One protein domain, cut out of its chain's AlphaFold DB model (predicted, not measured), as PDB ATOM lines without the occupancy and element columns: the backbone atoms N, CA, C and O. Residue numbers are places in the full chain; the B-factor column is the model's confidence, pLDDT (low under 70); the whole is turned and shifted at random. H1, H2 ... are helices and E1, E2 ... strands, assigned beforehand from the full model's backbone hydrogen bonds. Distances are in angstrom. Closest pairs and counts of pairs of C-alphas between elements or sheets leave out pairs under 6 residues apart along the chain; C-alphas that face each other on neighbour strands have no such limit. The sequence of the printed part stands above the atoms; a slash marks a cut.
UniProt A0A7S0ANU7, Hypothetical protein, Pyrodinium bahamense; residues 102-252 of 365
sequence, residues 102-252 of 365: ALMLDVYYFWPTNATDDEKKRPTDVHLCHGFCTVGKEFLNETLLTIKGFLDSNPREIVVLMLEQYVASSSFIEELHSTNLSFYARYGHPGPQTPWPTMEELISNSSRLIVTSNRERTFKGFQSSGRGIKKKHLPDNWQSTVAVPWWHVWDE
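Overview. This is residues 102 to 252 of the 365 residues of the protein "Hypothetical protein" of Pyrodinium bahamense (UniProt A0A7S0ANU7). With little regular structure, this domain is a strongly twisted sheet with H1 and H2 packed on it, H3 beyond one end, and long loops, among them residues 110 to 125, past the other. Of 151 printed residues, 56 are in named elements, in the order E1 E2 H1 E3 H2 H3 E4 E5, class mixed. The mixed sheet runs E2 E1 E3 E4 E5. The whole is compact, radius of gyration of the C-alphas 16.0 A, spanning 50 by 31 by 25 A.

Along the chain. Find C-alpha 102 at (-1.771, -44.643, 67.969); E1 runs from there to 109, 22.6 A. Next come E2, 126 to 128; H1, 140 to 153, 20.1 A; E3, 159 to 165, 17.9 A; H2, 169 to 178; H3, 199 to 204; E4, 209 to 213; and E5, 247 to 249, ending at (-4.957, -53.180, 80.717).

Arrangement. Look at N 127 and O 108, 2.8 A, in the antiparallel hairpin E1 and E2. Parallel pairs are E1 and E3 (N 105 and O 162, 2.8 A), E3 and E4 (N 161 and O 210, 2.8 A), E4 and E5 (N 213 and O 248, 2.9 A). H1 touches H2 with residues 140 to 144 alone, C-alphas of Asn 141 and Glu 175 closest at 6.0 A, a steep tilt of 49 degrees. H3 is not on the sheet. In H1, H2 and H3 every O i to N i+4 pair is within hydrogen-bond range.

Size, cuts and confidence. The printed part has no cut, and no printed residue is under 70. E4 to E5 is a long link of 33 residues.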
ATOM      1  N   ALA A 102      -1.581 -43.363  67.313       98.75
ATOM      2  CA  ALA A 102      -1.771 -44.643  67.969       98.75
ATOM      3  C   ALA A 102      -1.214 -45.774  67.095       98.75
ATOM      4  O   ALA A 102      -1.363 -45.778  65.872       98.75
ATOM      5  N   LEU A 103      -0.515 -46.713  67.728       98.81
ATOM      6  CA  LEU A 103       0.222 -47.780  67.062       98.81
ATOM      7  C   LEU A 103      -0.144 -49.109  67.717       98.81
ATOM      8  O   LEU A 103       0.123 -49.306  68.906       98.81
ATOM      9  N   MET A 104      -0.742 -50.014  66.947       98.38
ATOM     10  CA  MET A 104      -1.000 -51.380  67.393       98.38
ATOM     11  C   MET A 104       0.229 -52.239  67.120       98.38
ATOM     12  O   MET A 104       0.702 -52.307  65.982       98.38
ATOM     13  N   LEU A 105       0.776 -52.828  68.184       98.31
ATOM     14  CA  LEU A 105       2.030 -53.559  68.164       98.31
ATOM     15  C   LEU A 105       1.917 -54.938  68.817       98.31
ATOM     16  O   LEU A 105       1.731 -55.057  70.025       98.31
ATOM     17  N   ASP A 106       2.183 -55.968  68.039       97.94
ATOM     18  CA  ASP A 106       2.397 -57.325  68.501       97.94
ATOM     19  C   ASP A 106       3.830 -57.518  68.989       97.94
ATOM     20  O   ASP A 106       4.791 -57.316  68.242       97.94
ATOM     21  N   VAL A 107       3.986 -57.956  70.238       98.12
ATOM     22  CA  VAL A 107       5.301 -58.188  70.852       98.12
ATOM     23  C   VAL A 107       5.507 -59.666  71.167       98.12
ATOM     24  O   VAL A 107       4.819 -60.251  72.011       98.12
ATOM     25  N   TYR A 108       6.514 -60.260  70.527       97.62
ATOM     26  CA  TYR A 108       6.838 -61.683  70.595       97.62
ATOM     27  C   TYR A 108       8.286 -61.942  71.010       97.62
ATOM     28  O   TYR A 108       9.194 -61.149  70.770       97.62
ATOM     29  N   TYR A 109       8.507 -63.120  71.586       96.56
ATOM     30  CA  TYR A 109       9.832 -63.725  71.622       96.56
ATOM     31  C   TYR A 109      10.068 -64.489  70.323       96.56
ATOM     32  O   TYR A 109       9.164 -65.149  69.802       96.56
ATOM     33  N   PHE A 110      11.304 -64.454  69.834       94.50
ATOM     34  CA  PHE A 110      11.725 -65.234  68.679       94.50
ATOM     35  C   PHE A 110      12.793 -66.253  69.074       94.50
ATOM     36  O   PHE A 110      13.796 -65.907  69.700       94.50
ATOM     37  N   TRP A 111      12.594 -67.508  68.671       93.75
ATOM     38  CA  TRP A 111      13.591 -68.568  68.808       93.75
ATOM     39  C   TRP A 111      14.016 -69.039  67.417       93.75
ATOM     40  O   TRP A 111      13.154 -69.449  66.632       93.75
ATOM     41  N   PRO A 112      15.323 -69.037  67.108       89.44
ATOM     42  CA  PRO A 112      15.839 -69.613  65.873       89.44
ATOM     43  C   PRO A 112      15.419 -71.078  65.687       89.44
ATOM     44  O   PRO A 112      15.192 -71.815  66.649       89.44
ATOM     45  N   THR A 113      15.356 -71.540  64.438       87.88
ATOM     46  CA  THR A 113      14.921 -72.910  64.101       87.88
ATOM     47  C   THR A 113      15.792 -73.991  64.742       87.88
ATOM     48  O   THR A 113      15.291 -75.060  65.092       87.88
ATOM     49  N   ASN A 114      17.077 -73.699  64.948       92.50
ATOM     50  CA  ASN A 114      18.047 -74.573  65.600       92.50
ATOM     51  C   ASN A 114      18.063 -74.465  67.137       92.50
ATOM     52  O   ASN A 114      18.869 -75.153  67.761       92.50
ATOM     53  N   ALA A 115      17.195 -73.651  67.753       94.75
ATOM     54  CA  ALA A 115      17.120 -73.539  69.206       94.75
ATOM     55  C   ALA A 115      16.720 -74.876  69.851       94.75
ATOM     56  O   ALA A 115      15.783 -75.566  69.418       94.75
ATOM     57  N   THR A 116      17.424 -75.217  70.923       96.81
ATOM     58  CA  THR A 116      17.183 -76.395  71.753       96.81
ATOM     59  C   THR A 116      15.832 -76.315  72.464       96.81
ATOM     60  O   THR A 116      15.256 -75.244  72.676       96.81
ATOM     61  N   ASP A 117      15.327 -77.465  72.914       95.00
ATOM     62  CA  ASP A 117      14.094 -77.536  73.705       95.00
ATOM     63  C   ASP A 117      14.176 -76.784  75.036       95.00
ATOM     64  O   ASP A 117      13.152 -76.536  75.672       95.00
ATOM     65  N   ASP A 118      15.380 -76.509  75.528       94.81
ATOM     66  CA  ASP A 118      15.591 -75.774  76.768       94.81
ATOM     67  C   ASP A 118      15.584 -74.258  76.523       94.81
ATOM     68  O   ASP A 118      14.903 -73.526  77.239       94.81
ATOM     69  N   GLU A 119      16.229 -73.792  75.451       95.69
ATOM     70  CA  GLU A 119      16.175 -72.389  75.006       95.69
ATOM     71  C   GLU A 119      14.746 -71.951  74.674       95.69
ATOM     72  O   GLU A 119      14.304 -70.901  75.131       95.69
ATOM     73  N   LYS A 120      13.967 -72.806  73.994       95.69
ATOM     74  CA  LYS A 120      12.551 -72.560  73.644       95.69
ATOM     75  C   LYS A 120      11.619 -72.331  74.838       95.69
ATOM     76  O   LYS A 120      10.460 -71.954  74.657       95.69
ATOM     77  N   LYS A 121      12.093 -72.595  76.059       95.94
ATOM     78  CA  LYS A 121      11.340 -72.412  77.307       95.94
ATOM     79  C   LYS A 121      11.669 -71.107  78.032       95.94
ATOM     80  O   LYS A 121      11.009 -70.831  79.038       95.94
ATOM     81  N   ARG A 122      12.675 -70.360  77.569       95.44
ATOM     82  CA  ARG A 122      13.171 -69.117  78.173       95.44
ATOM     83  C   ARG A 122      12.863 -67.908  77.283       95.44
ATOM     84  O   ARG A 122      12.775 -68.089  76.069       95.44
ATOM     85  N   PRO A 123      12.721 -66.703  77.865       95.12
ATOM     86  CA  PRO A 123      12.686 -65.451  77.112       95.12
ATOM     87  C   PRO A 123      13.879 -65.294  76.159       95.12
ATOM     88  O   PRO A 123      14.974 -65.772  76.460       95.12
ATOM     89  N   THR A 124      13.663 -64.587  75.053       94.75
ATOM     90  CA  THR A 124      14.703 -64.091  74.134       94.75
ATOM     91  C   THR A 124      14.533 -62.584  73.938       94.75
ATOM     92  O   THR A 124      13.706 -61.971  74.617       94.75
ATOM     93  N   ASP A 125      15.298 -61.974  73.034       94.31
ATOM     94  CA  ASP A 125      15.096 -60.571  72.672       94.31
ATOM     95  C   ASP A 125      13.671 -60.342  72.149       94.31
ATOM     96  O   ASP A 125      13.079 -61.202  71.475       94.31
ATOM     97  N   VAL A 126      13.106 -59.179  72.470       96.88
ATOM     98  CA  VAL A 126      11.731 -58.851  72.098       96.88
ATOM     99  C   VAL A 126      11.689 -58.368  70.655       96.88
ATOM    100  O   VAL A 126      12.376 -57.425  70.261       96.88
ATOM    101  N   HIS A 127      10.848 -59.020  69.867       97.44
ATOM    102  CA  HIS A 127      10.624 -58.707  68.467       97.44
ATOM    103  C   HIS A 127       9.193 -58.229  68.253       97.44
ATOM    104  O   HIS A 127       8.276 -58.596  68.990       97.44
ATOM    105  N   LEU A 128       9.015 -57.450  67.196       97.56
ATOM    106  CA  LEU A 128       7.726 -57.148  66.607       97.56
ATOM    107  C   LEU A 128       7.487 -58.126  65.464       97.56
ATOM    108  O   LEU A 128       8.303 -58.205  64.547       97.56
ATOM    109  N   CYS A 129       6.419 -58.912  65.546       94.44
ATOM    110  CA  CYS A 129       6.031 -59.876  64.519       94.44
ATOM    111  C   CYS A 129       4.545 -60.230  64.672       94.44
ATOM    112  O   CYS A 129       4.017 -60.041  65.756       94.44
ATOM    113  N   HIS A 130       3.883 -60.764  63.644       89.25
ATOM    114  CA  HIS A 130       2.467 -61.156  63.734       89.25
ATOM    115  C   HIS A 130       2.334 -62.678  63.564       89.25
ATOM    116  O   HIS A 130       2.468 -63.223  62.463       89.25
ATOM    117  N   GLY A 131       2.165 -63.393  64.679       84.62
ATOM    118  CA  GLY A 131       2.155 -64.858  64.729       84.62
ATOM    119  C   GLY A 131       3.527 -65.498  64.469       84.62
ATOM    120  O   GLY A 131       4.237 -65.875  65.401       84.62
ATOM    121  N   PHE A 132       3.912 -65.666  63.200       86.38
ATOM    122  CA  PHE A 132       5.165 -66.334  62.821       86.38
ATOM    123  C   PHE A 132       6.258 -65.322  62.459       86.38
ATOM    124  O   PHE A 132       6.349 -64.883  61.318       86.38
ATOM    125  N   CYS A 133       7.194 -65.039  63.367       90.44
ATOM    126  CA  CYS A 133       8.265 -64.065  63.097       90.44
ATOM    127  C   CYS A 133       9.228 -64.432  61.937       90.44
ATOM    128  O   CYS A 133      10.136 -63.674  61.590       90.44
ATOM    129  N   THR A 134       9.091 -65.618  61.335       88.56
ATOM    130  CA  THR A 134       9.823 -65.998  60.117       88.56
ATOM    131  C   THR A 134       9.270 -65.347  58.851       88.56
ATOM    132  O   THR A 134       9.997 -65.309  57.865       88.56
ATOM    133  N   VAL A 135       8.026 -64.850  58.865       89.06
ATOM    134  CA  VAL A 135       7.382 -64.194  57.707       89.06
ATOM    135  C   VAL A 135       7.405 -62.664  57.779       89.06
ATOM    136  O   VAL A 135       6.706 -62.004  57.017       89.06
ATOM    137  N   GLY A 136       8.196 -62.117  58.700       94.31
ATOM    138  CA  GLY A 136       8.358 -60.686  58.936       94.31
ATOM    139  C   GLY A 136       8.670 -60.433  60.405       94.31
ATOM    140  O   GLY A 136       8.027 -61.029  61.275       94.31
ATOM    141  N   LYS A 137       9.700 -59.631  60.691       95.31
ATOM    142  CA  LYS A 137      10.009 -59.194  62.060       95.31
ATOM    143  C   LYS A 137      10.943 -57.997  62.108       95.31
ATOM    144  O   LYS A 137      11.812 -57.849  61.251       95.31
ATOM    145  N   GLU A 138      10.846 -57.261  63.202       95.50
ATOM    146  CA  GLU A 138      11.765 -56.188  63.588       95.50
ATOM    147  C   GLU A 138      12.116 -56.313  65.076       95.50
ATOM    148  O   GLU A 138      11.414 -56.995  65.828       95.50
ATOM    149  N   PHE A 139      13.206 -55.690  65.520       96.56
ATOM    150  CA  PHE A 139      13.506 -55.607  66.949       96.56
ATOM    151  C   PHE A 139      12.628 -54.538  67.599       96.56
ATOM    152  O   PHE A 139      12.566 -53.409  67.115       96.56
ATOM    153  N   LEU A 140      12.001 -54.855  68.739       97.81
ATOM    154  CA  LEU A 140      11.205 -53.870  69.481       97.81
ATOM    155  C   LEU A 140      12.054 -52.646  69.851       97.81
ATOM    156  O   LEU A 140      11.588 -51.517  69.728       97.81
ATOM    157  N   ASN A 141      13.303 -52.870  70.269       97.75
ATOM    158  CA  ASN A 141      14.224 -51.813  70.673       97.75
ATOM    159  C   ASN A 141      14.373 -50.711  69.608       97.75
ATOM    160  O   ASN A 141      14.262 -49.527  69.924       97.75
ATOM    161  N   GLU A 142      14.558 -51.097  68.343       96.19
ATOM    162  CA  GLU A 142      14.734 -50.167  67.222       96.19
ATOM    163  C   GLU A 142      13.477 -49.313  67.011       96.19
ATOM    164  O   GLU A 142      13.561 -48.091  66.877       96.19
ATOM    165  N   THR A 143      12.292 -49.923  67.085       97.06
ATOM    166  CA  THR A 143      11.020 -49.195  67.011       97.06
ATOM    167  C   THR A 143      10.824 -48.240  68.192       97.06
ATOM    168  O   THR A 143      10.387 -47.104  67.999       97.06
ATOM    169  N   LEU A 144      11.175 -48.650  69.415       98.62
ATOM    170  CA  LEU A 144      11.099 -47.776  70.590       98.62
ATOM    171  C   LEU A 144      12.076 -46.591  70.481       98.62
ATOM    172  O   LEU A 144      11.713 -45.476  70.859       98.62
ATOM    173  N   LEU A 145      13.272 -46.782  69.913       98.56
ATOM    174  CA  LEU A 145      14.211 -45.689  69.625       98.56
ATOM    175  C   LEU A 145      13.652 -44.701  68.591       98.56
ATOM    176  O   LEU A 145      13.802 -43.491  68.765       98.56
ATOM    177  N   THR A 146      12.953 -45.188  67.565       98.06
ATOM    178  CA  THR A 146      12.247 -44.334  66.597       98.06
ATOM    179  C   THR A 146      11.181 -43.475  67.280       98.06
ATOM    180  O   THR A 146      11.153 -42.255  67.103       98.06
ATOM    181  N   ILE A 147      10.346 -44.076  68.136       98.69
ATOM    182  CA  ILE A 147       9.323 -43.346  68.906       98.69
ATOM    183  C   ILE A 147       9.978 -42.340  69.862       98.69
ATOM    184  O   ILE A 147       9.501 -41.211  70.001       98.69
ATOM    185  N   LYS A 148      11.097 -42.711  70.493       98.62
ATOM    186  CA  LYS A 148      11.867 -41.821  71.369       98.62
ATOM    187  C   LYS A 148      12.362 -40.588  70.623       98.62
ATOM    188  O   LYS A 148      12.122 -39.474  71.086       98.62
ATOM    189  N   GLY A 149      13.005 -40.776  69.471       98.44
ATOM    190  CA  GLY A 149      13.485 -39.677  68.634       98.44
ATOM    191  C   GLY A 149      12.349 -38.767  68.163       98.44
ATOM    192  O   GLY A 149      12.487 -37.540  68.175       98.44
ATOM    193  N   PHE A 150      11.195 -39.354  67.831       98.19
ATOM    194  CA  PHE A 150       9.994 -38.604  67.483       98.19
ATOM    195  C   PHE A 150       9.488 -37.742  68.652       98.19
ATOM    196  O   PHE A 150       9.313 -36.537  68.479       98.19
ATOM    197  N   LEU A 151       9.300 -38.310  69.848       98.38
ATOM    198  CA  LEU A 151       8.817 -37.558  71.014       98.38
ATOM    199  C   LEU A 151       9.820 -36.500  71.498       98.38
ATOM    200  O   LEU A 151       9.404 -35.454  71.997       98.38
ATOM    201  N   ASP A 152      11.124 -36.734  71.344       98.00
ATOM    202  CA  ASP A 152      12.157 -35.733  71.641       98.00
ATOM    203  C   ASP A 152      12.088 -34.537  70.691       98.00
ATOM    204  O   ASP A 152      12.209 -33.392  71.122       98.00
ATOM    205  N   SER A 153      11.866 -34.804  69.404       97.00
ATOM    206  CA  SER A 153      11.817 -33.769  68.366       97.00
ATOM    207  C   SER A 153      10.486 -33.014  68.346       97.00
ATOM    208  O   SER A 153      10.421 -31.897  67.840       97.00
ATOM    209  N   ASN A 154       9.427 -33.606  68.905       97.06
ATOM    210  CA  ASN A 154       8.074 -33.065  68.872       97.06
ATOM    211  C   ASN A 154       7.501 -32.971  70.302       97.06
ATOM    212  O   ASN A 154       6.844 -33.901  70.778       97.06
ATOM    213  N   PRO A 155       7.748 -31.861  71.025       96.69
ATOM    214  CA  PRO A 155       7.484 -31.757  72.465       96.69
ATOM    215  C   PRO A 155       5.996 -31.748  72.841       96.69
ATOM    216  O   PRO A 155       5.667 -31.958  74.006       96.69
ATOM    217  N   ARG A 156       5.104 -31.513  71.873       97.56
ATOM    218  CA  ARG A 156       3.652 -31.410  72.082       97.56
ATOM    219  C   ARG A 156       2.852 -32.583  71.513       97.56
ATOM    220  O   ARG A 156       1.637 -32.501  71.347       97.56
ATOM    221  N   GLU A 157       3.542 -33.680  71.226       98.12
ATOM    222  CA  GLU A 157       2.935 -34.896  70.703       98.12
ATOM    223  C   GLU A 157       2.853 -35.962  71.800       98.12
ATOM    224  O   GLU A 157       3.787 -36.117  72.593       98.12
ATOM    225  N   ILE A 158       1.737 -36.688  71.823       98.75
ATOM    226  CA  ILE A 158       1.460 -37.879  72.621       98.75
ATOM    227  C   ILE A 158       1.316 -39.059  71.663       98.75
ATOM    228  O   ILE A 158       0.532 -38.996  70.713       98.75
ATOM    229  N   VAL A 159       2.037 -40.144  71.943       98.88
ATOM    230  CA  VAL A 159       1.935 -41.416  71.219       98.88
ATOM    231  C   VAL A 159       1.281 -42.467  72.112       98.88
ATOM    232  O   VAL A 159       1.600 -42.583  73.296       98.88
ATOM    233  N   VAL A 160       0.379 -43.254  71.533       98.81
ATOM    234  CA  VAL A 160      -0.304 -44.370  72.189       98.81
ATOM    235  C   VAL A 160       0.218 -45.684  71.615       98.81
ATOM    236  O   VAL A 160       0.176 -45.897  70.405       98.81
ATOM    237  N   LEU A 161       0.703 -46.571  72.479       98.69
ATOM    238  CA  LEU A 161       1.073 -47.938  72.123       98.69
ATOM    239  C   LEU A 161      -0.004 -48.900  72.607       98.69
ATOM    240  O   LEU A 161      -0.346 -48.927  73.791       98.69
ATOM    241  N   MET A 162      -0.519 -49.700  71.684       98.31
ATOM    242  CA  MET A 162      -1.509 -50.735  71.950       98.31
ATOM    243  C   MET A 162      -0.855 -52.091  71.724       98.31
ATOM    244  O   MET A 162      -0.636 -52.488  70.588       98.31
ATOM    245  N   LEU A 163      -0.499 -52.776  72.809       98.25
ATOM    246  CA  LEU A 163       0.314 -53.985  72.760       98.25
ATOM    247  C   LEU A 163      -0.533 -55.257  72.743       98.25
ATOM    248  O   LEU A 163      -1.148 -55.605  73.756       98.25
ATOM    249  N   GLU A 164      -0.478 -56.005  71.644       97.12
ATOM    250  CA  GLU A 164      -0.856 -57.411  71.679       97.12
ATOM    251  C   GLU A 164       0.337 -58.233  72.176       97.12
ATOM    252  O   GLU A 164       1.349 -58.430  71.501       97.12
ATOM    253  N   GLN A 165       0.257 -58.667  73.430       96.62
ATOM    254  CA  GLN A 165       1.435 -59.089  74.159       96.62
ATOM    255  C   GLN A 165       1.548 -60.602  74.349       96.62
ATOM    256  O   GLN A 165       0.731 -61.259  75.012       96.62
ATOM    257  N   TYR A 166       2.675 -61.124  73.858       97.56
ATOM    258  CA  TYR A 166       3.107 -62.514  74.007       97.56
ATOM    259  C   TYR A 166       4.404 -62.663  74.817       97.56
ATOM    260  O   TYR A 166       4.726 -63.765  75.267       97.56
ATOM    261  N   VAL A 167       5.119 -61.564  75.069       96.62
ATOM    262  CA  VAL A 167       6.304 -61.512  75.947       96.62
ATOM    263  C   VAL A 167       5.951 -61.236  77.407       96.62
ATOM    264  O   VAL A 167       4.853 -60.776  77.721       96.62
ATOM    265  N   ALA A 168       6.880 -61.498  78.330       95.50
ATOM    266  CA  ALA A 168       6.724 -61.045  79.709       95.50
ATOM    267  C   ALA A 168       6.649 -59.515  79.768       95.50
ATOM    268  O   ALA A 168       7.425 -58.830  79.102       95.50
ATOM    269  N   SER A 169       5.778 -58.973  80.622       95.06
ATOM    270  CA  SER A 169       5.645 -57.516  80.783       95.06
ATOM    271  C   SER A 169       6.951 -56.880  81.263       95.06
ATOM    272  O   SER A 169       7.285 -55.772  80.860       95.06
ATOM    273  N   SER A 170       7.735 -57.610  82.062       94.06
ATOM    274  CA  SER A 170       9.078 -57.189  82.477       94.06
ATOM    275  C   SER A 170      10.023 -56.981  81.292       94.06
ATOM    276  O   SER A 170      10.746 -55.998  81.287       94.06
ATOM    277  N   SER A 171       9.984 -57.849  80.272       95.44
ATOM    278  CA  SER A 171      10.859 -57.725  79.100       95.44
ATOM    279  C   SER A 171      10.516 -56.493  78.265       95.44
ATOM    280  O   SER A 171      11.415 -55.778  77.848       95.44
ATOM    281  N   PHE A 172       9.226 -56.190  78.072       96.19
ATOM    282  CA  PHE A 172       8.832 -54.942  77.410       96.19
ATOM    283  C   PHE A 172       9.290 -53.708  78.205       96.19
ATOM    284  O   PHE A 172       9.804 -52.748  77.639       96.19
ATOM    285  N   ILE A 173       9.119 -53.728  79.529       94.69
ATOM    286  CA  ILE A 173       9.495 -52.608  80.401       94.69
ATOM    287  C   ILE A 173      11.017 -52.397  80.415       94.69
ATOM    288  O   ILE A 173      11.470 -51.255  80.390       94.69
ATOM    289  N   GLU A 174      11.806 -53.472  80.396       93.81
ATOM    290  CA  GLU A 174      13.266 -53.413  80.250       93.81
ATOM    291  C   GLU A 174      13.682 -52.751  78.927       93.81
ATOM    292  O   GLU A 174      14.543 -51.870  78.944       93.81
ATOM    293  N   GLU A 175      13.028 -53.081  77.810       95.75
ATOM    294  CA  GLU A 175      13.252 -52.420  76.512       95.75
ATOM    295  C   GLU A 175      12.843 -50.936  76.527       95.75
ATOM    296  O   GLU A 175      13.519 -50.064  75.974       95.75
ATOM    297  N   LEU A 176      11.757 -50.601  77.225       95.94
ATOM    298  CA  LEU A 176      11.331 -49.213  77.381       95.94
ATOM    299  C   LEU A 176      12.328 -48.386  78.214       95.94
ATOM    300  O   LEU A 176      12.563 -47.208  77.933       95.94
ATOM    301  N   HIS A 177      12.918 -48.995  79.244       94.62
ATOM    302  CA  HIS A 177      13.959 -48.372  80.058       94.62
ATOM    303  C   HIS A 177      15.292 -48.260  79.314       94.62
ATOM    304  O   HIS A 177      15.948 -47.223  79.423       94.62
ATOM    305  N   SER A 178      15.686 -49.278  78.541       96.31
ATOM    306  CA  SER A 178      16.957 -49.289  77.801       96.31
ATOM    307  C   SER A 178      17.030 -48.172  76.754       96.31
ATOM    308  O   SER A 178      18.093 -47.596  76.528       96.31
ATOM    309  N   THR A 179      15.884 -47.799  76.182       97.75
ATOM    310  CA  THR A 179      15.733 -46.694  75.222       97.75
ATOM    311  C   THR A 179      15.479 -45.333  75.882       97.75
ATOM    312  O   THR A 179      15.356 -44.317  75.197       97.75
ATOM    313  N   ASN A 180      15.383 -45.287  77.219       97.50
ATOM    314  CA  ASN A 180      14.952 -44.122  78.000       97.50
ATOM    315  C   ASN A 180      13.568 -43.571  77.580       97.50
ATOM    316  O   ASN A 180      13.201 -42.440  77.909       97.50
ATOM    317  N   LEU A 181      12.775 -44.362  76.853       97.62
ATOM    318  CA  LEU A 181      11.430 -43.991  76.431       97.62
ATOM    319  C   LEU A 181      10.445 -44.009  77.609       97.62
ATOM    320  O   LEU A 181       9.480 -43.242  77.629       97.62
ATOM    321  N   SER A 182      10.763 -44.772  78.660       95.06
ATOM    322  CA  SER A 182      10.025 -44.776  79.928       95.06
ATOM    323  C   SER A 182       9.914 -43.393  80.576       95.06
ATOM    324  O   SER A 182       9.037 -43.181  81.403       95.06
ATOM    325  N   PHE A 183      10.781 -42.438  80.213       96.56
ATOM    326  CA  PHE A 183      10.676 -41.055  80.674       96.56
ATOM    327  C   PHE A 183       9.322 -40.415  80.325       96.56
ATOM    328  O   PHE A 183       8.854 -39.574  81.095       96.56
ATOM    329  N   TYR A 184       8.706 -40.808  79.201       98.38
ATOM    330  CA  TYR A 184       7.423 -40.271  78.738       98.38
ATOM    331  C   TYR A 184       6.198 -41.071  79.199       98.38
ATOM    332  O   TYR A 184       5.076 -40.573  79.124       98.38
ATOM    333  N   ALA A 185       6.392 -42.291  79.698       96.56
ATOM    334  CA  ALA A 185       5.326 -43.092  80.285       96.56
ATOM    335  C   ALA A 185       5.226 -42.752  81.776       96.56
ATOM    336  O   ALA A 185       5.907 -43.340  82.611       96.56
ATOM    337  N   ARG A 186       4.447 -41.722  82.114       94.44
ATOM    338  CA  ARG A 186       4.338 -41.206  83.495       94.44
ATOM    339  C   ARG A 186       2.938 -41.285  84.070       94.44
ATOM    340  O   ARG A 186       2.789 -41.410  85.283       94.44
ATOM    341  N   TYR A 187       1.930 -41.208  83.215       96.38
ATOM    342  CA  TYR A 187       0.547 -41.251  83.643       96.38
ATOM    343  C   TYR A 187       0.068 -42.693  83.766       96.38
ATOM    344  O   TYR A 187       0.164 -43.466  82.817       96.38
ATOM    345  N   GLY A 188      -0.432 -43.030  84.951       94.62
ATOM    346  CA  GLY A 188      -1.166 -44.252  85.224       94.62
ATOM    347  C   GLY A 188      -2.583 -43.914  85.606       94.62
ATOM    348  O   GLY A 188      -2.791 -43.296  86.653       94.62
ATOM    349  N   HIS A 189      -3.534 -44.299  84.765       93.62
ATOM    350  CA  HIS A 189      -4.932 -44.043  85.041       93.62
ATOM    351  C   HIS A 189      -5.371 -44.820  86.295       93.62
ATOM    352  O   HIS A 189      -5.185 -46.039  86.343       93.62
ATOM    353  N   PRO A 190      -5.954 -44.167  87.319       90.81
ATOM    354  CA  PRO A 190      -6.317 -44.838  88.576       90.81
ATOM    355  C   PRO A 190      -7.422 -45.895  88.441       90.81
ATOM    356  O   PRO A 190      -7.629 -46.695  89.352       90.81
ATOM    357  N   GLY A 191      -8.142 -45.872  87.323       87.44
ATOM    358  CA  GLY A 191      -9.229 -46.787  86.988       87.44
ATOM    359  C   GLY A 191     -10.422 -46.029  86.408       87.44
ATOM    360  O   GLY A 191     -10.455 -44.804  86.509       87.44
ATOM    361  N   PRO A 192     -11.410 -46.723  85.821       85.06
ATOM    362  CA  PRO A 192     -12.458 -46.109  85.000       85.06
ATOM    363  C   PRO A 192     -13.264 -45.022  85.725       85.06
ATOM    364  O   PRO A 192     -13.721 -44.084  85.099       85.06
ATOM    365  N   GLN A 193     -13.379 -45.079  87.054       89.25
ATOM    366  CA  GLN A 193     -14.132 -44.110  87.870       89.25
ATOM    367  C   GLN A 193     -13.445 -42.737  88.034       89.25
ATOM    368  O   GLN A 193     -13.922 -41.894  88.792       89.25
ATOM    369  N   THR A 194     -12.298 -42.518  87.392       92.69
ATOM    370  CA  THR A 194     -11.548 -41.253  87.430       92.69
ATOM    371  C   THR A 194     -11.577 -40.602  86.048       92.69
ATOM    372  O   THR A 194     -11.403 -41.327  85.077       92.69
ATOM    373  N   PRO A 195     -11.787 -39.277  85.930       93.88
ATOM    374  CA  PRO A 195     -11.717 -38.611  84.635       93.88
ATOM    375  C   PRO A 195     -10.302 -38.684  84.063       93.88
ATOM    376  O   PRO A 195      -9.322 -38.561  84.810       93.88
ATOM    377  N   TRP A 196     -10.193 -38.797  82.742       95.31
ATOM    378  CA  TRP A 196      -8.908 -38.633  82.084       95.31
ATOM    379  C   TRP A 196      -8.426 -37.176  82.182       95.31
ATOM    380  O   TRP A 196      -9.232 -36.247  82.098       95.31
ATOM    381  N   PRO A 197      -7.108 -36.939  82.327       97.44
ATOM    382  CA  PRO A 197      -6.545 -35.608  82.180       97.44
ATOM    383  C   PRO A 197      -6.715 -35.114  80.747       97.44
ATOM    384  O   PRO A 197      -6.809 -35.897  79.796       97.44
ATOM    385  N   THR A 198      -6.675 -33.799  80.592       98.38
ATOM    386  CA  THR A 198      -6.629 -33.168  79.276       98.38
ATOM    387  C   THR A 198      -5.318 -33.466  78.548       98.38
ATOM    388  O   THR A 198      -4.286 -33.771  79.163       98.38
ATOM    389  N   MET A 199      -5.323 -33.324  77.222       98.50
ATOM    390  CA  MET A 199      -4.106 -33.443  76.411       98.50
ATOM    391  C   MET A 199      -3.007 -32.469  76.871       98.50
ATOM    392  O   MET A 199      -1.838 -32.857  76.942       98.50
ATOM    393  N   GLU A 200      -3.361 -31.229  77.233       98.50
ATOM    394  CA  GLU A 200      -2.415 -30.237  77.766       98.50
ATOM    395  C   GLU A 200      -1.782 -30.688  79.089       98.50
ATOM    396  O   GLU A 200      -0.570 -30.546  79.276       98.50
ATOM    397  N   GLU A 201      -2.571 -31.245  80.012       98.56
ATOM    398  CA  GLU A 201      -2.079 -31.729  81.307       98.56
ATOM    399  C   GLU A 201      -1.129 -32.919  81.141       98.56
ATOM    400  O   GLU A 201      -0.074 -32.968  81.785       98.56
ATOM    401  N   LEU A 202      -1.457 -33.852  80.240       98.56
ATOM    402  CA  LEU A 202      -0.580 -34.974  79.904       98.56
ATOM    403  C   LEU A 202       0.755 -34.485  79.326       98.56
ATOM    404  O   LEU A 202       1.815 -34.901  79.801       98.56
ATOM    405  N   ILE A 203       0.726 -33.564  78.356       98.38
ATOM    406  CA  ILE A 203       1.937 -32.976  77.759       98.38
ATOM    407  C   ILE A 203       2.766 -32.246  78.818       98.38
ATOM    408  O   ILE A 203       3.969 -32.493  78.937       98.38
ATOM    409  N   SER A 204       2.127 -31.401  79.630       97.69
ATOM    410  CA  SER A 204       2.784 -30.593  80.663       97.69
ATOM    411  C   SER A 204       3.480 -31.447  81.726       97.69
ATOM    412  O   SER A 204       4.541 -31.074  82.227       97.69
ATOM    413  N   ASN A 205       2.941 -32.631  82.034       96.88
ATOM    414  CA  ASN A 205       3.551 -33.584  82.963       96.88
ATOM    415  C   ASN A 205       4.531 -34.569  82.289       96.88
ATOM    416  O   ASN A 205       4.987 -35.532  82.907       96.88
ATOM    417  N   SER A 206       4.876 -34.352  81.015       96.88
ATOM    418  CA  SER A 206       5.683 -35.276  80.206       96.88
ATOM    419  C   SER A 206       5.088 -36.688  80.082       96.88
ATOM    420  O   SER A 206       5.814 -37.622  79.761       96.88
ATOM    421  N   SER A 207       3.782 -36.855  80.288       97.88
ATOM    422  CA  SER A 207       3.035 -38.102  80.076       97.88
ATOM    423  C   SER A 207       2.672 -38.261  78.600       97.88
ATOM    424  O   SER A 207       1.505 -38.241  78.218       97.88
ATOM    425  N   ARG A 208       3.698 -38.348  77.751       98.50
ATOM    426  CA  ARG A 208       3.586 -38.297  76.283       98.50
ATOM    427  C   ARG A 208       3.659 -39.666  75.607       98.50
ATOM    428  O   ARG A 208       3.605 -39.755  74.384       98.50
ATOM    429  N   LEU A 209       3.767 -40.728  76.400       98.69
ATOM    430  CA  LEU A 209       3.615 -42.104  75.955       98.69
ATOM    431  C   LEU A 209       2.545 -42.794  76.803       98.69
ATOM    432  O   LEU A 209       2.738 -42.986  78.004       98.69
ATOM    433  N   ILE A 210       1.444 -43.196  76.174       98.44
ATOM    434  CA  ILE A 210       0.402 -44.008  76.806       98.44
ATOM    435  C   ILE A 210       0.593 -45.451  76.352       98.44
ATOM    436  O   ILE A 210       0.544 -45.739  75.161       98.44
ATOM    437  N   VAL A 211       0.839 -46.359  77.295       97.94
ATOM    438  CA  VAL A 211       1.025 -47.787  77.007       97.94
ATOM    439  C   VAL A 211      -0.196 -48.556  77.483       97.94
ATOM    440  O   VAL A 211      -0.566 -48.479  78.658       97.94
ATOM    441  N   THR A 212      -0.794 -49.316  76.572       97.12
ATOM    442  CA  THR A 212      -1.922 -50.208  76.840       97.12
ATOM    443  C   THR A 212      -1.579 -51.631  76.390       97.12
ATOM    444  O   THR A 212      -0.844 -51.793  75.419       97.12
ATOM    445  N   SER A 213      -2.081 -52.670  77.062       97.12
ATOM    446  CA  SER A 213      -1.799 -54.076  76.714       97.12
ATOM    447  C   SER A 213      -2.978 -55.008  77.012       97.12
ATOM    448  O   SER A 213      -3.704 -54.788  77.983       97.12
ATOM    449  N   ASN A 214      -3.129 -56.104  76.250       96.00
ATOM    450  CA  ASN A 214      -4.040 -57.213  76.606       96.00
ATOM    451  C   ASN A 214      -3.551 -58.052  77.795       96.00
ATOM    452  O   ASN A 214      -4.173 -59.054  78.155       96.00
ATOM    453  N   ARG A 215      -2.393 -57.722  78.368       95.56
ATOM    454  CA  ARG A 215      -1.799 -58.457  79.481       95.56
ATOM    455  C   ARG A 215      -1.588 -57.557  80.682       95.56
ATOM    456  O   ARG A 215      -1.183 -56.401  80.579       95.56
ATOM    457  N   GLU A 216      -1.774 -58.144  81.856       92.62
ATOM    458  CA  GLU A 216      -1.428 -57.512  83.121       92.62
ATOM    459  C   GLU A 216       0.089 -57.307  83.269       92.62
ATOM    460  O   GLU A 216       0.914 -58.038  82.710       92.62
ATOM    461  N   ARG A 217       0.484 -56.385  84.155       89.94
ATOM    462  CA  ARG A 217       1.889 -56.132  84.529       89.94
ATOM    463  C   ARG A 217       2.646 -57.380  85.002       89.94
ATOM    464  O   ARG A 217       3.858 -57.448  84.871       89.94
ATOM    465  N   THR A 218       1.966 -58.388  85.546       91.62
ATOM    466  CA  THR A 218       2.633 -59.593  86.076       91.62
ATOM    467  C   THR A 218       2.789 -60.723  85.054       91.62
ATOM    468  O   THR A 218       3.307 -61.797  85.389       91.62
ATOM    469  N   PHE A 219       2.356 -60.507  83.807       94.38
ATOM    470  CA  PHE A 219       2.378 -61.527  82.769       94.38
ATOM    471  C   PHE A 219       3.805 -62.003  82.459       94.38
ATOM    472  O   PHE A 219       4.743 -61.220  82.316       94.38
ATOM    473  N   LYS A 220       3.965 -63.328  82.361       94.62
ATOM    474  CA  LYS A 220       5.265 -64.011  82.227       94.62
ATOM    475  C   LYS A 220       5.646 -64.330  80.784       94.62
ATOM    476  O   LYS A 220       6.712 -64.895  80.572       94.62
ATOM    477  N   GLY A 221       4.794 -64.012  79.813       95.12
ATOM    478  CA  GLY A 221       5.021 -64.371  78.417       95.12
ATOM    479  C   GLY A 221       4.766 -65.844  78.109       95.12
ATOM    480  O   GLY A 221       4.522 -66.676  78.997       95.12
ATOM    481  N   PHE A 222       4.856 -66.169  76.826       96.62
ATOM    482  CA  PHE A 222       4.747 -67.523  76.300       96.62
ATOM    483  C   PHE A 222       6.106 -68.079  75.871       96.62
ATOM    484  O   PHE A 222       7.008 -67.351  75.482       96.62
ATOM    485  N   GLN A 223       6.242 -69.397  75.964       95.25
ATOM    486  CA  GLN A 223       7.315 -70.192  75.369       95.25
ATOM    487  C   GLN A 223       7.016 -70.426  73.884       95.25
ATOM    488  O   GLN A 223       5.873 -70.257  73.455       95.25
ATOM    489  N   SER A 224       7.972 -70.980  73.130       92.19
ATOM    490  CA  SER A 224       7.764 -71.287  71.703       92.19
ATOM    491  C   SER A 224       6.593 -72.250  71.444       92.19
ATOM    492  O   SER A 224       6.084 -72.330  70.334       92.19
ATOM    493  N   SER A 225       6.182 -73.026  72.454       91.00
ATOM    494  CA  SER A 225       5.053 -73.955  72.363       91.00
ATOM    495  C   SER A 225       3.692 -73.304  72.662       91.00
ATOM    496  O   SER A 225       2.738 -74.038  72.909       91.00
ATOM    497  N   GLY A 226       3.624 -71.979  72.834       91.75
ATOM    498  CA  GLY A 226       2.418 -71.254  73.264       91.75
ATOM    499  C   GLY A 226       2.040 -71.429  74.743       91.75
ATOM    500  O   GLY A 226       1.036 -70.901  75.203       91.75
ATOM    501  N   ARG A 227       2.831 -72.168  75.535       94.62
ATOM    502  CA  ARG A 227       2.593 -72.334  76.983       94.62
ATOM    503  C   ARG A 227       3.240 -71.200  77.762       94.62
ATOM    504  O   ARG A 227       4.338 -70.784  77.415       94.62
ATOM    505  N   GLY A 228       2.630 -70.775  78.866       96.19
ATOM    506  CA  GLY A 228       3.215 -69.751  79.740       96.19
ATOM    507  C   GLY A 228       4.625 -70.109  80.235       96.19
ATOM    508  O   GLY A 228       4.918 -71.268  80.564       96.19
ATOM    509  N   ILE A 229       5.521 -69.122  80.296       95.69
ATOM    510  CA  ILE A 229       6.877 -69.305  80.830       95.69
ATOM    511  C   ILE A 229       6.802 -69.623  82.330       95.69
ATOM    512  O   ILE A 229       6.123 -68.961  83.119       95.69
ATOM    513  N   LYS A 230       7.502 -70.686  82.746       94.44
ATOM    514  CA  LYS A 230       7.589 -71.062  84.164       94.44
ATOM    515  C   LYS A 230       8.584 -70.149  84.869       94.44
ATOM    516  O   LYS A 230       9.631 -69.855  84.311       94.44
ATOM    517  N   LYS A 231       8.326 -69.816  86.140       90.81
ATOM    518  CA  LYS A 231       9.203 -68.938  86.941       90.81
ATOM    519  C   LYS A 231      10.680 -69.363  86.916       90.81
ATOM    520  O   LYS A 231      11.542 -68.515  86.794       90.81
ATOM    521  N   LYS A 232      10.964 -70.670  86.948       92.62
ATOM    522  CA  LYS A 232      12.331 -71.225  86.878       92.62
ATOM    523  C   LYS A 232      13.069 -71.008  85.543       92.62
ATOM    524  O   LYS A 232      14.220 -71.400  85.429       92.62
ATOM    525  N   HIS A 233      12.375 -70.528  84.513       94.50
ATOM    526  CA  HIS A 233      12.941 -70.216  83.199       94.50
ATOM    527  C   HIS A 233      13.030 -68.704  82.952       94.50
ATOM    528  O   HIS A 233      13.495 -68.300  81.891       94.50
ATOM    529  N   LEU A 234      12.546 -67.885  83.890       90.62
ATOM    530  CA  LEU A 234      12.745 -66.443  83.848       90.62
ATOM    531  C   LEU A 234      14.163 -66.122  84.347       90.62
ATOM    532  O   LEU A 234      14.688 -66.890  85.158       90.62
ATOM    533  N   PRO A 235      14.772 -65.019  83.884       84.75
ATOM    534  CA  PRO A 235      16.036 -64.529  84.422       84.75
ATOM    535  C   PRO A 235      15.983 -64.337  85.945       84.75
ATOM    536  O   PRO A 235      14.932 -64.000  86.495       84.75
ATOM    537  N   ASP A 236      17.113 -64.502  86.634       83.00
ATOM    538  CA  ASP A 236      17.182 -64.329  88.096       83.00
ATOM    539  C   ASP A 236      16.837 -62.895  88.532       83.00
ATOM    540  O   ASP A 236      16.299 -62.676  89.616       83.00
ATOM    541  N   ASN A 237      17.105 -61.919  87.661       76.12
ATOM    542  CA  ASN A 237      16.750 -60.514  87.835       76.12
ATOM    543  C   ASN A 237      15.317 -60.188  87.383       76.12
ATOM    544  O   ASN A 237      14.987 -59.007  87.297       76.12
ATOM    545  N   TRP A 238      14.470 -61.185  87.095       83.75
ATOM    546  CA  TRP A 238      13.071 -60.949  86.749       83.75
ATOM    547  C   TRP A 238      12.365 -60.207  87.882       83.75
ATOM    548  O   TRP A 238      12.215 -60.716  88.999       83.75
ATOM    549  N   GLN A 239      11.913 -58.997  87.579       75.19
ATOM    550  CA  GLN A 239      11.226 -58.139  88.527       75.19
ATOM    551  C   GLN A 239       9.728 -58.152  88.256       75.19
ATOM    552  O   GLN A 239       9.272 -58.051  87.117       75.19
ATOM    553  N   SER A 240       8.951 -58.245  89.334       77.25
ATOM    554  CA  SER A 240       7.541 -57.885  89.267       77.25
ATOM    555  C   SER A 240       7.443 -56.393  88.978       77.25
ATOM    556  O   SER A 240       8.031 -55.584  89.692       77.25
ATOM    557  N   THR A 241       6.672 -56.020  87.967       84.56
ATOM    558  CA  THR A 241       6.523 -54.626  87.538       84.56
ATOM    559  C   THR A 241       5.252 -53.983  88.088       84.56
ATOM    560  O   THR A 241       4.797 -52.965  87.584       84.56
ATOM    561  N   VAL A 242       4.679 -54.529  89.168       81.94
ATOM    562  CA  VAL A 242       3.488 -53.964  89.839       81.94
ATOM    563  C   VAL A 242       3.679 -52.521  90.311       81.94
ATOM    564  O   VAL A 242       2.703 -51.794  90.439       81.94
ATOM    565  N   ALA A 243       4.925 -52.097  90.542       81.06
ATOM    566  CA  ALA A 243       5.259 -50.727  90.917       81.06
ATOM    567  C   ALA A 243       5.215 -49.738  89.739       81.06
ATOM    568  O   ALA A 243       5.336 -48.540  89.965       81.06
ATOM    569  N   VAL A 244       5.065 -50.216  88.498       86.94
ATOM    570  CA  VAL A 244       4.962 -49.375  87.303       86.94
ATOM    571  C   VAL A 244       3.544 -48.803  87.225       86.94
ATOM    572  O   VAL A 244       2.609 -49.562  86.950       86.94
ATOM    573  N   PRO A 245       3.341 -47.494  87.466       83.44
ATOM    574  CA  PRO A 245       1.996 -46.944  87.592       83.44
ATOM    575  C   PRO A 245       1.290 -46.800  86.236       83.44
ATOM    576  O   PRO A 245       0.076 -46.908  86.187       83.44
ATOM    577  N   TRP A 246       2.036 -46.625  85.143       93.25
ATOM    578  CA  TRP A 246       1.557 -46.187  83.823       93.25
ATOM    579  C   TRP A 246       1.077 -47.292  82.863       93.25
ATOM    580  O   TRP A 246       0.941 -47.060  81.664       93.25
ATOM    581  N   TRP A 247       0.847 -48.506  83.366       94.00
ATOM    582  CA  TRP A 247       0.422 -49.647  82.553       94.00
ATOM    583  C   TRP A 247      -1.097 -49.804  82.554       94.00
ATOM    584  O   TRP A 247      -1.676 -50.063  83.609       94.00
ATOM    585  N   HIS A 248      -1.715 -49.727  81.378       94.75
ATOM    586  CA  HIS A 248      -3.167 -49.808  81.218       94.75
ATOM    587  C   HIS A 248      -3.561 -51.154  80.598       94.75
ATOM    588  O   HIS A 248      -3.046 -51.529  79.543       94.75
ATOM    589  N   VAL A 249      -4.459 -51.898  81.243       93.69
ATOM    590  CA  VAL A 249      -4.957 -53.180  80.717       93.69
ATOM    591  C   VAL A 249      -6.208 -52.921  79.881       93.69
ATOM    592  O   VAL A 249      -7.084 -52.171  80.303       93.69
ATOM    593  N   TRP A 250      -6.289 -53.520  78.692       92.81
ATOM    594  CA  TRP A 250      -7.389 -53.280  77.747       92.81
ATOM    595  C   TRP A 250      -8.773 -53.516  78.358       92.81
ATOM    596  O   TRP A 250      -9.623 -52.634  78.257       92.81
ATOM    597  N   ASP A 251      -8.953 -54.638  79.057       87.00
ATOM    598  CA  ASP A 251     -10.231 -55.056  79.654       87.00
ATOM    599  C   ASP A 251     -10.792 -54.065  80.690       87.00
ATOM    600  O   ASP A 251     -11.970 -54.124  81.026       87.00
ATOM    601  N   GLU A 252      -9.964 -53.159  81.218       86.81
ATOM    602  CA  GLU A 252     -10.383 -52.183  82.230       86.81
ATOM    603  C   GLU A 252     -10.860 -50.857  81.631       86.81
ATOM    604  O   GLU A 252     -11.514 -50.075  82.321       86.81
TER     605      GLU A 252